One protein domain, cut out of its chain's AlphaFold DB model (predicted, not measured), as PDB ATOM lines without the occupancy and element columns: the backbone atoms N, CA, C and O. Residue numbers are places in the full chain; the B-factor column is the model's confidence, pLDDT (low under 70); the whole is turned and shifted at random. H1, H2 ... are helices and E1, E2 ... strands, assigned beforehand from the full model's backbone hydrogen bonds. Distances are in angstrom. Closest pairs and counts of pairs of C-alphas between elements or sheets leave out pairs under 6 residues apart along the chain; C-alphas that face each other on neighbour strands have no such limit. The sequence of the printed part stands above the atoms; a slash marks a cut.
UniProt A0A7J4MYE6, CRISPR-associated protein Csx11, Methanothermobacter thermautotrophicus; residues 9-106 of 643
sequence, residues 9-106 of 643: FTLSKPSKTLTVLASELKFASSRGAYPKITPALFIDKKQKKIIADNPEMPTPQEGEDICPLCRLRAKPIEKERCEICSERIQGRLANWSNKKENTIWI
ATOM      1  N   PHE A   9      55.327 -25.691  27.598       87.56
ATOM      2  CA  PHE A   9      56.450 -25.233  28.388       87.56
ATOM      3  C   PHE A   9      57.656 -25.189  27.476       87.56
ATOM      4  O   PHE A   9      57.860 -26.087  26.656       87.56
ATOM      5  N   THR A  10      58.452 -24.142  27.612       87.50
ATOM      6  CA  THR A  10      59.729 -24.037  26.923       87.50
ATOM      7  C   THR A  10      60.817 -24.037  27.980       87.50
ATOM      8  O   THR A  10      60.711 -23.372  29.011       87.50
ATOM      9  N   LEU A  11      61.821 -24.876  27.766       87.88
ATOM     10  CA  LEU A  11      62.982 -24.993  28.621       87.88
ATOM     11  C   LEU A  11      64.209 -24.786  27.743       87.88
ATOM     12  O   LEU A  11      64.464 -25.551  26.808       87.88
ATOM     13  N   SER A  12      64.957 -23.730  28.034       87.12
ATOM     14  CA  SER A  12      66.235 -23.489  27.386       87.12
ATOM     15  C   SER A  12      67.307 -24.442  27.917       87.12
ATOM     16  O   SER A  12      67.154 -25.049  28.982       87.12
ATOM     17  N   LYS A  13      68.459 -24.484  27.244       83.62
ATOM     18  CA  LYS A  13      69.696 -24.982  27.856       83.62
ATOM     19  C   LYS A  13      69.983 -24.246  29.168       83.62
ATOM     20  O   LYS A  13      69.623 -23.067  29.294       83.62
ATOM     21  N   PRO A  14      70.683 -24.903  30.111       82.94
ATOM     22  CA  PRO A  14      71.314 -24.207  31.220       82.94
ATOM     23  C   PRO A  14      72.126 -23.022  30.694       82.94
ATOM     24  O   PRO A  14      72.914 -23.167  29.761       82.94
ATOM     25  N   SER A  15      71.904 -21.849  31.275       78.94
ATOM     26  CA  SER A  15      72.587 -20.615  30.904       78.94
ATOM     27  C   SER A  15      73.015 -19.891  32.169       78.94
ATOM     28  O   SER A  15      72.238 -19.791  33.119       78.94
ATOM     29  N   LYS A  16      74.241 -19.357  32.168       75.56
ATOM     30  CA  LYS A  16      74.734 -18.472  33.232       75.56
ATOM     31  C   LYS A  16      74.127 -17.063  33.140       75.56
ATOM     32  O   LYS A  16      74.200 -16.300  34.096       75.56
ATOM     33  N   THR A  17      73.476 -16.728  32.018       76.06
ATOM     34  CA  THR A  17      72.831 -15.425  31.793       76.06
ATOM     35  C   THR A  17      71.335 -15.568  31.497       76.06
ATOM     36  O   THR A  17      70.889 -16.553  30.905       76.06
ATOM     37  N   LEU A  18      70.545 -14.547  31.842       81.94
ATOM     38  CA  LEU A  18      69.112 -14.495  31.512       81.94
ATOM     39  C   LEU A  18      68.821 -13.975  30.098       81.94
ATOM     40  O   LEU A  18      67.660 -13.847  29.719       81.94
ATOM     41  N   THR A  19      69.846 -13.724  29.280       80.69
ATOM     42  CA  THR A  19      69.648 -13.220  27.909       80.69
ATOM     43  C   THR A  19      68.906 -14.202  27.000       80.69
ATOM     44  O   THR A  19      68.267 -13.808  26.023       80.69
ATOM     45  N   VAL A  20      68.897 -15.486  27.373       83.25
ATOM     46  CA  VAL A  20      68.124 -16.538  26.703       83.25
ATOM     47  C   VAL A  20      66.613 -16.268  26.707       83.25
ATOM     48  O   VAL A  20      65.923 -16.727  25.792       83.25
ATOM     49  N   LEU A  21      66.115 -15.464  27.663       82.75
ATOM     50  CA  LEU A  21      64.703 -15.085  27.787       82.75
ATOM     51  C   LEU A  21      64.146 -14.471  26.506       82.75
ATOM     52  O   LEU A  21      63.037 -14.819  26.120       82.75
ATOM     53  N   ALA A  22      64.905 -13.618  25.810       84.56
ATOM     54  CA  ALA A  22      64.454 -13.033  24.546       84.56
ATOM     55  C   ALA A  22      64.115 -14.125  23.518       84.56
ATOM     56  O   ALA A  22      63.073 -14.111  22.864       84.56
ATOM     57  N   SER A  23      64.984 -15.131  23.417       85.50
ATOM     58  CA  SER A  23      64.820 -16.218  22.457       85.50
ATOM     59  C   SER A  23      63.691 -17.182  22.841       85.50
ATOM     60  O   SER A  23      63.018 -17.710  21.951       85.50
ATOM     61  N   GLU A  24      63.469 -17.380  24.144       88.06
ATOM     62  CA  GLU A  24      62.371 -18.187  24.684       88.06
ATOM     63  C   GLU A  24      61.024 -17.477  24.523       88.06
ATOM     64  O   GLU A  24      60.083 -18.084  24.025       88.06
ATOM     65  N   LEU A  25      60.942 -16.176  24.826       85.62
ATOM     66  CA  LEU A  25      59.743 -15.361  24.610       85.62
ATOM     67  C   LEU A  25      59.365 -15.304  23.128       85.62
ATOM     68  O   LEU A  25      58.196 -15.483  22.789       85.62
ATOM     69  N   LYS A  26      60.345 -15.139  22.230       84.44
ATOM     70  CA  LYS A  26      60.105 -15.166  20.782       84.44
ATOM     71  C   LYS A  26      59.582 -16.525  20.316       84.44
ATOM     72  O   LYS A  26      58.624 -16.594  19.543       84.44
ATOM     73  N   PHE A  27      60.177 -17.616  20.802       86.94
ATOM     74  CA  PHE A  27      59.699 -18.960  20.489       86.94
ATOM     75  C   PHE A  27      58.290 -19.197  21.047       86.94
ATOM     76  O   PHE A  27      57.409 -19.631  20.304       86.94
ATOM     77  N   ALA A  28      58.040 -18.837  22.306       85.00
ATOM     78  CA  ALA A  28      56.731 -18.948  22.934       85.00
ATOM     79  C   ALA A  28      55.670 -18.122  22.197       85.00
ATOM     80  O   ALA A  28      54.592 -18.635  21.916       85.00
ATOM     81  N   SER A  29      55.988 -16.895  21.779       81.56
ATOM     82  CA  SER A  29      55.103 -16.056  20.966       81.56
ATOM     83  C   SER A  29      54.734 -16.732  19.638       81.56
ATOM     84  O   SER A  29      53.557 -16.797  19.282       81.56
ATOM     85  N   SER A  30      55.710 -17.342  18.951       82.31
ATOM     86  CA  SER A  30      55.459 -18.078  17.700       82.31
ATOM     87  C   SER A  30      54.543 -19.295  17.888       82.31
ATOM     88  O   SER A  30      53.763 -19.628  17.000       82.31
ATOM     89  N   ARG A  31      54.605 -19.949  19.056       82.38
ATOM     90  CA  ARG A  31      53.745 -21.087  19.409       82.38
ATOM     91  C   ARG A  31      52.367 -20.644  19.897       82.38
ATOM     92  O   ARG A  31      51.378 -21.275  19.546       82.38
ATOM     93  N   GLY A  32      52.288 -19.527  20.615       72.62
ATOM     94  CA  GLY A  32      51.038 -18.913  21.065       72.62
ATOM     95  C   GLY A  32      50.168 -18.357  19.932       72.62
ATOM     96  O   GLY A  32      48.992 -18.074  20.149       72.62
ATOM     97  N   ALA A  33      50.706 -18.234  18.712       69.69
ATOM     98  CA  ALA A  33      49.917 -17.930  17.519       69.69
ATOM     99  C   ALA A  33      48.917 -19.048  17.164       69.69
ATOM    100  O   ALA A  33      47.918 -18.786  16.490       69.69
ATOM    101  N   TYR A  34      49.161 -20.279  17.626       70.56
ATOM    102  CA  TYR A  34      48.262 -21.409  17.430       70.56
ATOM    103  C   TYR A  34      47.267 -21.490  18.599       70.56
ATOM    104  O   TYR A  34      47.680 -21.706  19.737       70.56
ATOM    105  N   PRO A  35      45.950 -21.355  18.351       64.44
ATOM    106  CA  PRO A  35      44.941 -21.324  19.414       64.44
ATOM    107  C   PRO A  35      44.779 -22.662  20.152       64.44
ATOM    108  O   PRO A  35      44.233 -22.690  21.252       64.44
ATOM    109  N   LYS A  36      45.238 -23.765  19.550       75.75
ATOM    110  CA  LYS A  36      45.302 -25.102  20.146       75.75
ATOM    111  C   LYS A  36      46.691 -25.662  19.872       75.75
ATOM    112  O   LYS A  36      47.063 -25.820  18.709       75.75
ATOM    113  N   ILE A  37      47.450 -25.951  20.920       76.38
ATOM    114  CA  ILE A  37      48.772 -26.571  20.816       76.38
ATOM    115  C   ILE A  37      48.847 -27.735  21.783       76.38
ATOM    116  O   ILE A  37      48.510 -27.583  22.952       76.38
ATOM    117  N   THR A  38      49.270 -28.903  21.307       79.38
ATOM    118  CA  THR A  38      49.369 -30.065  22.188       79.38
ATOM    119  C   THR A  38      50.229 -29.748  23.399       79.38
ATOM    120  O   THR A  38      51.348 -29.260  23.201       79.38
ATOM    121  N   PRO A  39      49.727 -30.000  24.628       85.00
ATOM    122  CA  PRO A  39      50.495 -29.734  25.821       85.00
ATOM    123  C   PRO A  39      51.835 -30.459  25.777       85.00
ATOM    124  O   PRO A  39      51.926 -31.688  25.854       85.00
ATOM    125  N   ALA A  40      52.900 -29.684  25.604       87.25
ATOM    126  CA  ALA A  40      54.218 -30.219  25.315       87.25
ATOM    127  C   ALA A  40      55.309 -29.444  26.041       87.25
ATOM    128  O   ALA A  40      55.225 -28.232  26.243       87.25
ATOM    129  N   LEU A  41      56.370 -30.169  26.378       87.75
ATOM    130  CA  LEU A  41      57.642 -29.605  26.786       87.75
ATOM    131  C   LEU A  41      58.552 -29.502  25.558       87.75
ATOM    132  O   LEU A  41      58.952 -30.509  24.955       87.75
ATOM    133  N   PHE A  42      58.893 -28.267  25.211       87.88
ATOM    134  CA  PHE A  42      59.921 -27.936  24.243       87.88
ATOM    135  C   PHE A  42      61.239 -27.735  24.982       87.88
ATOM    136  O   PHE A  42      61.331 -26.859  25.834       87.88
ATOM    137  N   ILE A  43      62.260 -28.519  24.640       85.25
ATOM    138  CA  ILE A  43      63.627 -28.304  25.125       85.25
ATOM    139  C   ILE A  43      64.455 -27.850  23.934       85.25
ATOM    140  O   ILE A  43      64.467 -28.522  22.897       85.25
ATOM    141  N   ASP A  44      65.106 -26.697  24.059       83.56
ATOM    142  CA  ASP A  44      65.882 -26.075  22.980       83.56
ATOM    143  C   ASP A  44      65.083 -25.928  21.685       83.56
ATOM    144  O   ASP A  44      65.547 -26.265  20.591       83.56
ATOM    145  N   LYS A  45      63.833 -25.468  21.818       84.00
ATOM    146  CA  LYS A  45      62.894 -25.232  20.704       84.00
ATOM    147  C   LYS A  45      62.496 -26.500  19.937       84.00
ATOM    148  O   LYS A  45      61.767 -26.419  18.946       84.00
ATOM    149  N   LYS A  46      62.910 -27.679  20.409       83.19
ATOM    150  CA  LYS A  46      62.508 -28.989  19.889       83.19
ATOM    151  C   LYS A  46      61.477 -29.601  20.823       83.19
ATOM    152  O   LYS A  46      61.685 -29.657  22.032       83.19
ATOM    153  N   GLN A  47      60.370 -30.081  20.267       83.00
ATOM    154  CA  GLN A  47      59.395 -30.839  21.046       83.00
ATOM    155  C   GLN A  47      60.065 -32.121  21.550       83.00
ATOM    156  O   GLN A  47      60.599 -32.891  20.750       83.00
ATOM    157  N   LYS A  48      60.085 -32.326  22.868       83.62
ATOM    158  CA  LYS A  48      60.713 -33.505  23.484       83.62
ATOM    159  C   LYS A  48      59.713 -34.452  24.108       83.62
ATOM    160  O   LYS A  48      59.915 -35.659  24.053       83.62
ATOM    161  N   LYS A  49      58.668 -33.909  24.725       81.62
ATOM    162  CA  LYS A  49      57.705 -34.701  25.481       81.62
ATOM    163  C   LYS A  49      56.318 -34.084  25.380       81.62
ATOM    164  O   LYS A  49      56.176 -32.878  25.557       81.62
ATOM    165  N   ILE A  50      55.318 -34.920  25.125       79.50
ATOM    166  CA  ILE A  50      53.914 -34.588  25.379       79.50
ATOM    167  C   ILE A  50      53.699 -34.785  26.880       79.50
ATOM    168  O   ILE A  50      54.056 -35.829  27.425       79.50
ATOM    169  N   ILE A  51      53.241 -33.741  27.562       81.38
ATOM    170  CA  ILE A  51      53.152 -33.719  29.033       81.38
ATOM    171  C   ILE A  51      51.739 -33.980  29.544       81.38
ATOM    172  O   ILE A  51      51.581 -34.346  30.705       81.38
ATOM    173  N   ALA A  52      50.742 -33.798  28.687       75.12
ATOM    174  CA  ALA A  52      49.357 -34.139  28.937       75.12
ATOM    175  C   ALA A  52      48.674 -34.406  27.596       75.12
ATOM    176  O   ALA A  52      49.078 -33.844  26.570       75.12
ATOM    177  N   ASP A  53      47.645 -35.243  27.619       74.81
ATOM    178  CA  ASP A  53      46.783 -35.413  26.462       74.81
ATOM    179  C   ASP A  53      46.048 -34.112  26.150       74.81
ATOM    180  O   ASP A  53      45.825 -33.249  27.009       74.81
ATOM    181  N   ASN A  54      45.697 -33.959  24.878       72.44
ATOM    182  CA  ASN A  54      44.844 -32.863  24.471       72.44
ATOM    183  C   ASN A  54      43.508 -32.997  25.203       72.44
ATOM    184  O   ASN A  54      42.950 -34.096  25.223       72.44
ATOM    185  N   PRO A  55      42.965 -31.902  25.744       71.44
ATOM    186  CA  PRO A  55      41.638 -31.969  26.301       71.44
ATOM    187  C   PRO A  55      40.634 -32.444  25.255       71.44
ATOM    188  O   PRO A  55      40.586 -31.897  24.147       71.44
ATOM    189  N   GLU A  56      39.832 -33.447  25.614       71.00
ATOM    190  CA  GLU A  56      38.731 -33.888  24.768       71.00
ATOM    191  C   GLU A  56      37.754 -32.727  24.594       71.00
ATOM    192  O   GLU A  56      37.198 -32.181  25.550       71.00
ATOM    193  N   MET A  57      37.593 -32.312  23.341       71.38
ATOM    194  CA  MET A  57      36.626 -31.298  22.963       71.38
ATOM    195  C   MET A  57      35.433 -32.011  22.339       71.38
ATOM    196  O   MET A  57      35.641 -32.767  21.388       71.38
ATOM    197  N   PRO A  58      34.204 -31.762  22.819       72.44
ATOM    198  CA  PRO A  58      33.023 -32.354  22.215       72.44
ATOM    199  C   PRO A  58      32.950 -31.928  20.746       72.44
ATOM    200  O   PRO A  58      32.909 -30.732  20.432       72.44
ATOM    201  N   THR A  59      33.001 -32.912  19.850       79.06
ATOM    202  CA  THR A  59      32.750 -32.720  18.422       79.06
ATOM    203  C   THR A  59      31.260 -32.493  18.211       79.06
ATOM    204  O   THR A  59      30.482 -33.255  18.787       79.06
ATOM    205  N   PRO A  60      30.859 -31.502  17.392       86.06
ATOM    206  CA  PRO A  60      29.450 -31.287  17.085       86.06
ATOM    207  C   PRO A  60      28.808 -32.565  16.548       86.06
ATOM    208  O   PRO A  60      29.329 -33.168  15.606       86.06
ATOM    209  N   GLN A  61      27.711 -32.980  17.171       90.56
ATOM    210  CA  GLN A  61      26.863 -34.060  16.678       90.56
ATOM    211  C   GLN A  61      25.810 -33.528  15.691       90.56
ATOM    212  O   GLN A  61      25.746 -32.332  15.400       90.56
ATOM    213  N   GLU A  62      24.982 -34.418  15.141       89.62
ATOM    214  CA  GLU A  62      23.833 -34.013  14.328       89.62
ATOM    215  C   GLU A  62      22.894 -33.118  15.161       89.62
ATOM    216  O   GLU A  62      22.500 -33.483  16.266       89.62
ATOM    217  N   GLY A  63      22.577 -31.921  14.655       91.38
ATOM    218  CA  GLY A  63      21.833 -30.895  15.404       91.38
ATOM    219  C   GLY A  63      22.702 -29.922  16.218       91.38
ATOM    220  O   GLY A  63      22.171 -29.017  16.863       91.38
ATOM    221  N   GLU A  64      24.029 -30.053  16.163       93.12
ATOM    222  CA  GLU A  64      24.976 -29.149  16.819       93.12
ATOM    223  C   GLU A  64      25.916 -28.453  15.825       93.12
ATOM    224  O   GLU A  64      26.237 -28.956  14.750       93.12
ATOM    225  N   ASP A  65      26.419 -27.288  16.218       91.81
ATOM    226  CA  ASP A  65      27.462 -26.539  15.523       91.81
ATOM    227  C   ASP A  65      28.526 -26.035  16.516       91.81
ATOM    228  O   ASP A  65      28.432 -26.190  17.737       91.81
ATOM    229  N   ILE A  66      29.610 -25.452  15.996       88.19
ATOM    230  CA  ILE A  66      30.678 -24.909  16.842       88.19
ATOM    231  C   ILE A  66      30.225 -23.567  17.420       88.19
ATOM    232  O   ILE A  66      29.911 -22.632  16.690       88.19
ATOM    233  N   CYS A  67      30.298 -23.438  18.746       86.12
ATOM    234  CA  CYS A  67      29.989 -22.210  19.466       86.12
ATOM    235  C   CYS A  67      30.752 -21.009  18.868       86.12
ATOM    236  O   CYS A  67      31.988 -20.991  18.924       86.12
ATOM    237  N   PRO A  68      30.056 -19.968  18.373       81.62
ATOM    238  CA  PRO A  68      30.690 -18.852  17.670       81.62
ATOM    239  C   PRO A  68      31.544 -17.970  18.592       81.62
ATOM    240  O   PRO A  68      32.461 -17.299  18.119       81.62
ATOM    241  N   LEU A  69      31.277 -17.996  19.907       80.44
ATOM    242  CA  LEU A  69      32.009 -17.212  20.906       80.44
ATOM    243  C   LEU A  69      33.385 -17.799  21.220       80.44
ATOM    244  O   LEU A  69      34.392 -17.109  21.105       80.44
ATOM    245  N   CYS A  70      33.441 -19.066  21.645       79.75
ATOM    246  CA  CYS A  70      34.723 -19.691  21.976       79.75
ATOM    247  C   CYS A  70      35.415 -20.296  20.758       79.75
ATOM    248  O   CYS A  70      36.633 -20.406  20.769       79.75
ATOM    249  N   ARG A  71      34.664 -20.702  19.725       79.56
ATOM    250  CA  ARG A  71      35.146 -21.499  18.584       79.56
ATOM    251  C   ARG A  71      35.816 -22.822  18.984       79.56
ATOM    252  O   ARG A  71      36.615 -23.376  18.231       79.56
ATOM    253  N   LEU A  72      35.517 -23.313  20.190       79.25
ATOM    254  CA  LEU A  72      36.126 -24.513  20.770       79.25
ATOM    255  C   LEU A  72      35.129 -25.657  20.969       79.25
ATOM    256  O   LEU A  72      35.483 -26.790  20.670       79.25
ATOM    257  N   ARG A  73      33.929 -25.367  21.483       84.88
ATOM    258  CA  ARG A  73      32.943 -26.373  21.908       84.88
ATOM    259  C   ARG A  73      31.757 -26.447  20.964       84.88
ATOM    260  O   ARG A  73      31.358 -25.408  20.437       84.88
ATOM    261  N   ALA A  74      31.163 -27.629  20.855       88.75
ATOM    262  CA  ALA A  74      29.835 -27.800  20.291       88.75
ATOM    263  C   ALA A  74      28.761 -27.070  21.120       88.75
ATOM    264  O   ALA A  74      28.930 -26.811  22.320       88.75
ATOM    265  N   LYS A  75      27.672 -26.704  20.456       91.62
ATOM    266  CA  LYS A  75      26.415 -26.260  21.056       91.62
ATOM    267  C   LYS A  75      25.248 -26.746  20.178       91.62
ATOM    268  O   LYS A  75      25.453 -26.921  18.981       91.62
ATOM    269  N   PRO A  76      24.025 -26.867  20.719       92.06
ATOM    270  CA  PRO A  76      22.826 -27.011  19.895       92.06
ATOM    271  C   PRO A  76      22.688 -25.840  18.916       92.06
ATOM    272  O   PRO A  76      22.960 -24.692  19.296       92.06
ATOM    273  N   ILE A  77      22.252 -26.110  17.685       89.38
ATOM    274  CA  ILE A  77      22.100 -25.089  16.634       89.38
ATOM    275  C   ILE A  77      21.183 -23.948  17.102       89.38
ATOM    276  O   ILE A  77      21.469 -22.785  16.819       89.38
ATOM    277  N   GLU A  78      20.155 -24.248  17.898       87.06
ATOM    278  CA  GLU A  78      19.165 -23.277  18.381       87.06
ATOM    279  C   GLU A  78      19.699 -22.350  19.481       87.06
ATOM    280  O   GLU A  78      19.125 -21.292  19.736       87.06
ATOM    281  N   LYS A  79      20.784 -22.729  20.169       85.81
ATOM    282  CA  LYS A  79      21.408 -21.874  21.188       85.81
ATOM    283  C   LYS A  79      22.389 -20.912  20.533       85.81
ATOM    284  O   LYS A  79      23.036 -21.237  19.552       85.81
ATOM    285  N   GLU A  80      22.612 -19.747  21.130       83.88
ATOM    286  CA  GLU A  80      23.623 -18.805  20.620       83.88
ATOM    287  C   GLU A  80      25.063 -19.204  20.981       83.88
ATOM    288  O   GLU A  80      26.031 -18.809  20.330       83.88
ATOM    289  N   ARG A  81      25.226 -19.945  22.081       88.31
ATOM    290  CA  ARG A  81      26.521 -20.224  22.714       88.31
ATOM    291  C   ARG A  81      26.488 -21.516  23.526       88.31
ATOM    292  O   ARG A  81      25.431 -21.957  23.968       88.31
ATOM    293  N   CYS A  82      27.667 -22.093  23.752       88.06
ATOM    294  CA  CYS A  82      27.829 -23.238  24.644       88.06
ATOM    295  C   CYS A  82      27.627 -22.846  26.118       88.06
ATOM    296  O   CYS A  82      27.761 -21.678  26.494       88.06
ATOM    297  N   GLU A  83      27.355 -23.844  26.956       87.88
ATOM    298  CA  GLU A  83      27.089 -23.688  28.391       87.88
ATOM    299  C   GLU A  83      28.208 -22.941  29.127       87.88
ATOM    300  O   GLU A  83      27.950 -21.922  29.761       87.88
ATOM    301  N   ILE A  84      29.466 -23.329  28.915       87.44
ATOM    302  CA  ILE A  84      30.624 -22.677  29.550       87.44
ATOM    303  C   ILE A  84      30.738 -21.191  29.174       87.44
ATOM    304  O   ILE A  84      31.105 -20.351  29.997       87.44
ATOM    305  N   CYS A  85      30.430 -20.823  27.925       87.00
ATOM    306  CA  CYS A  85      30.392 -19.413  27.534       87.00
ATOM    307  C   CYS A  85      29.267 -18.661  28.253       87.00
ATOM    308  O   CYS A  85      29.482 -17.521  28.666       87.00
ATOM    309  N   SER A  86      28.102 -19.288  28.429       87.31
ATOM    310  CA  SER A  86      26.994 -18.716  29.201       87.31
ATOM    311  C   SER A  86      27.367 -18.512  30.668       87.31
ATOM    312  O   SER A  86      27.178 -17.413  31.182       87.31
ATOM    313  N   GLU A  87      27.973 -19.507  31.318       88.12
ATOM    314  CA  GLU A  87      28.446 -19.407  32.705       88.12
ATOM    315  C   GLU A  87      29.465 -18.279  32.886       88.12
ATOM    316  O   GLU A  87      29.373 -17.486  33.821       88.12
ATOM    317  N   ARG A  88      30.423 -18.144  31.960       86.81
ATOM    318  CA  ARG A  88      31.422 -17.063  31.991       86.81
ATOM    319  C   ARG A  88      30.785 -15.683  31.880       86.81
ATOM    320  O   ARG A  88      31.187 -14.764  32.593       86.81
ATOM    321  N   ILE A  89      29.803 -15.531  30.993       86.56
ATOM    322  CA  ILE A  89      29.048 -14.282  30.856       86.56
ATOM    323  C   ILE A  89      28.293 -13.995  32.157       86.56
ATOM    324  O   ILE A  89      28.407 -12.891  32.683       86.56
ATOM    325  N   GLN A  90      27.607 -14.987  32.731       86.38
ATOM    326  CA  GLN A  90      26.915 -14.844  34.015       86.38
ATOM    327  C   GLN A  90      27.873 -14.468  35.156       86.38
ATOM    328  O   GLN A  90      27.558 -13.582  35.948       86.38
ATOM    329  N   GLY A  91      29.063 -15.070  35.210       87.56
ATOM    330  CA  GLY A  91      30.107 -14.722  36.174       87.56
ATOM    331  C   GLY A  91      30.603 -13.284  36.008       87.56
ATOM    332  O   GLY A  91      30.690 -12.539  36.986       87.56
ATOM    333  N   ARG A  92      30.849 -12.841  34.765       87.69
ATOM    334  CA  ARG A  92      31.218 -11.445  34.464       87.69
ATOM    335  C   ARG A  92      30.114 -10.471  34.885       87.69
ATOM    336  O   ARG A  92      30.415  -9.449  35.498       87.69
ATOM    337  N   LEU A  93      28.853 -10.812  34.613       89.62
ATOM    338  CA  LEU A  93      27.685 -10.028  35.024       89.62
ATOM    339  C   LEU A  93      27.549  -9.958  36.548       89.62
ATOM    340  O   LEU A  93      27.246  -8.892  37.084       89.62
ATOM    341  N   ALA A  94      27.784 -11.060  37.262       86.69
ATOM    342  CA  ALA A  94      27.757 -11.094  38.723       86.69
ATOM    343  C   ALA A  94      28.850 -10.200  39.330       86.69
ATOM    344  O   ALA A  94      28.556  -9.391  40.210       86.69
ATOM    345  N   ASN A  95      30.078 -10.270  38.805       88.38
ATOM    346  CA  ASN A  95      31.185  -9.414  39.241       88.38
ATOM    347  C   ASN A  95      30.890  -7.928  39.000       88.38
ATOM    348  O   ASN A  95      31.053  -7.115  39.911       88.38
ATOM    349  N   TRP A  96      30.393  -7.579  37.810       91.31
ATOM    350  CA  TRP A  96      29.979  -6.209  37.499       91.31
ATOM    351  C   TRP A  96      28.836  -5.733  38.403       91.31
ATOM    352  O   TRP A  96      28.881  -4.617  38.910       91.31
ATOM    353  N   SER A  97      27.854  -6.596  38.697       85.19
ATOM    354  CA  SER A  97      26.743  -6.266  39.603       85.19
ATOM    355  C   SER A  97      27.238  -5.872  41.005       85.19
ATOM    356  O   SER A  97      26.609  -5.035  41.653       85.19
ATOM    357  N   ASN A  98      28.369  -6.427  41.454       83.75
ATOM    358  CA  ASN A  98      28.985  -6.110  42.744       83.75
ATOM    359  C   ASN A  98      29.863  -4.848  42.696       83.75
ATOM    360  O   ASN A  98      29.815  -4.047  43.628       83.75
ATOM    361  N   LYS A  99      30.646  -4.645  41.624       87.44
ATOM    362  CA  LYS A  99      31.517  -3.470  41.439       87.44
ATOM    363  C   LYS A  99      31.247  -2.804  40.088       87.44
ATOM    364  O   LYS A  99      31.813  -3.178  39.065       87.44
ATOM    365  N   LYS A 100      30.399  -1.776  40.121       87.69
ATOM    366  CA  LYS A 100      29.841  -1.110  38.933       87.69
ATOM    367  C   LYS A 100      30.672   0.057  38.383       87.69
ATOM    368  O   LYS A 100      30.281   0.641  37.376       87.69
ATOM    369  N   GLU A 101      31.800   0.392  39.014       89.50
ATOM    370  CA  GLU A 101      32.646   1.532  38.617       89.50
ATOM    371  C   GLU A 101      33.252   1.375  37.217       89.50
ATOM    372  O   GLU A 101      33.377   2.355  36.488       89.50
ATOM    373  N   ASN A 102      33.596   0.144  36.836       91.06
ATOM    374  CA  ASN A 102      34.095  -0.175  35.504       91.06
ATOM    375  C   ASN A 102      32.961  -0.779  34.685       91.06
ATOM    376  O   ASN A 102      32.231  -1.650  35.167       91.06
ATOM    377  N   THR A 103      32.807  -0.329  33.445       94.00
ATOM    378  CA  THR A 103      31.823  -0.918  32.542       94.00
ATOM    379  C   THR A 103      32.321  -2.230  31.934       94.00
ATOM    380  O   THR A 103      33.515  -2.462  31.757       94.00
ATOM    381  N   ILE A 104      31.380  -3.122  31.633       93.44
ATOM    382  CA  ILE A 104      31.597  -4.313  30.802       93.44
ATOM    383  C   ILE A 104      30.835  -4.225  29.473       93.44
ATOM    384  O   ILE A 104      30.927  -5.147  28.660       93.44
ATOM    385  N   TRP A 105      30.077  -3.145  29.281       94.94
ATOM    386  CA  TRP A 105      29.117  -2.954  28.208       94.94
ATOM    387  C   TRP A 105      29.747  -2.091  27.121       94.94
ATOM    388  O   TRP A 105      30.074  -0.929  27.345       94.94
ATOM    389  N   ILE A 106      29.910  -2.656  25.923       95.50
ATOM    390  CA  ILE A 106      30.467  -1.924  24.773       95.50
ATOM    391  C   ILE A 106      29.620  -0.687  24.447       95.50
ATOM    392  O   ILE A 106      30.140   0.356  24.060       95.50
TER     393      ILE A 106
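AT A GLANCE: This is residues 9 to 106 of the 643 residues of the protein "CRISPR-associated protein Csx11" of Methanothermobacter thermautotrophicus (UniProt A0A7J4MYE6). Two separate lobes are joined by a long bare strap, residues 51 to 63: one lobe is a small three-stranded sheet, E1 E2 E3, with H1 only grazing it, and the other is a short hairpin, E4 and E5, followed by the long helix H2, which begins near E5 and runs away from the hairpin, with residues 97 to 103, of which 97 and 98 belong to H2, standing free. The printed part has 98 residues, in the order E1 H1 E2 E3 E4 E5 H2, with 47, under half, in named elements of mixed class. The larger sheet is mixed, the smaller antiparallel. The whole is extended and flat, with a radius of gyration of the C-alphas of 19.6 A and spans of 54 by 44 by 19 A.

HOW THE PARTS SIT: Inner strand E2, residues 40 to 43, is parallel to E1, residues 9 to 11, at 13 degrees, with N 11 and O 42 2.8 A apart. E2 and E3, residues 46 to 50, form an antiparallel hairpin at 145 degrees, with N 41 and O 49 2.8 A apart. H1, residues 20 to 32, only grazes this sheet with residues 24 to 28; its closest C-alphas to E1 are Glu 24 and Thr 10, 6.8 A. E1, H1 and E2 form a strand-helix-strand unit, two parallel strands joined through a helix, with a left-handed crossover. E4, residues 64 to 66, and E5, residues 74 to 76, form an antiparallel hairpin at 137 degrees, with N 65 and O 75 2.9 A apart. The closest C-alphas of E5 and H2, residues 83 to 98, are Lys 75 and Glu 83, 7.8 A. H1 and H2 are apart. In both helices every O i to N i+4 pair is within hydrogen-bond range.

IN THESE COORDINATES: E1 begins at C-alpha 9 (56.450, -25.233, 28.388). E3 is 11.6 A long and H1 18.1 A. H2, 22.8 A, ends at C-alpha 98 (28.985, -6.110, 42.744).

THE WHOLE: The farthest C-alphas, Lys 16 and Glu 78, are 57.7 A apart. The printed part has no cut, and E3 to E4 is the long link. Mean pLDDT of the printed part is 84.1; residues 33 and 35 are under 70.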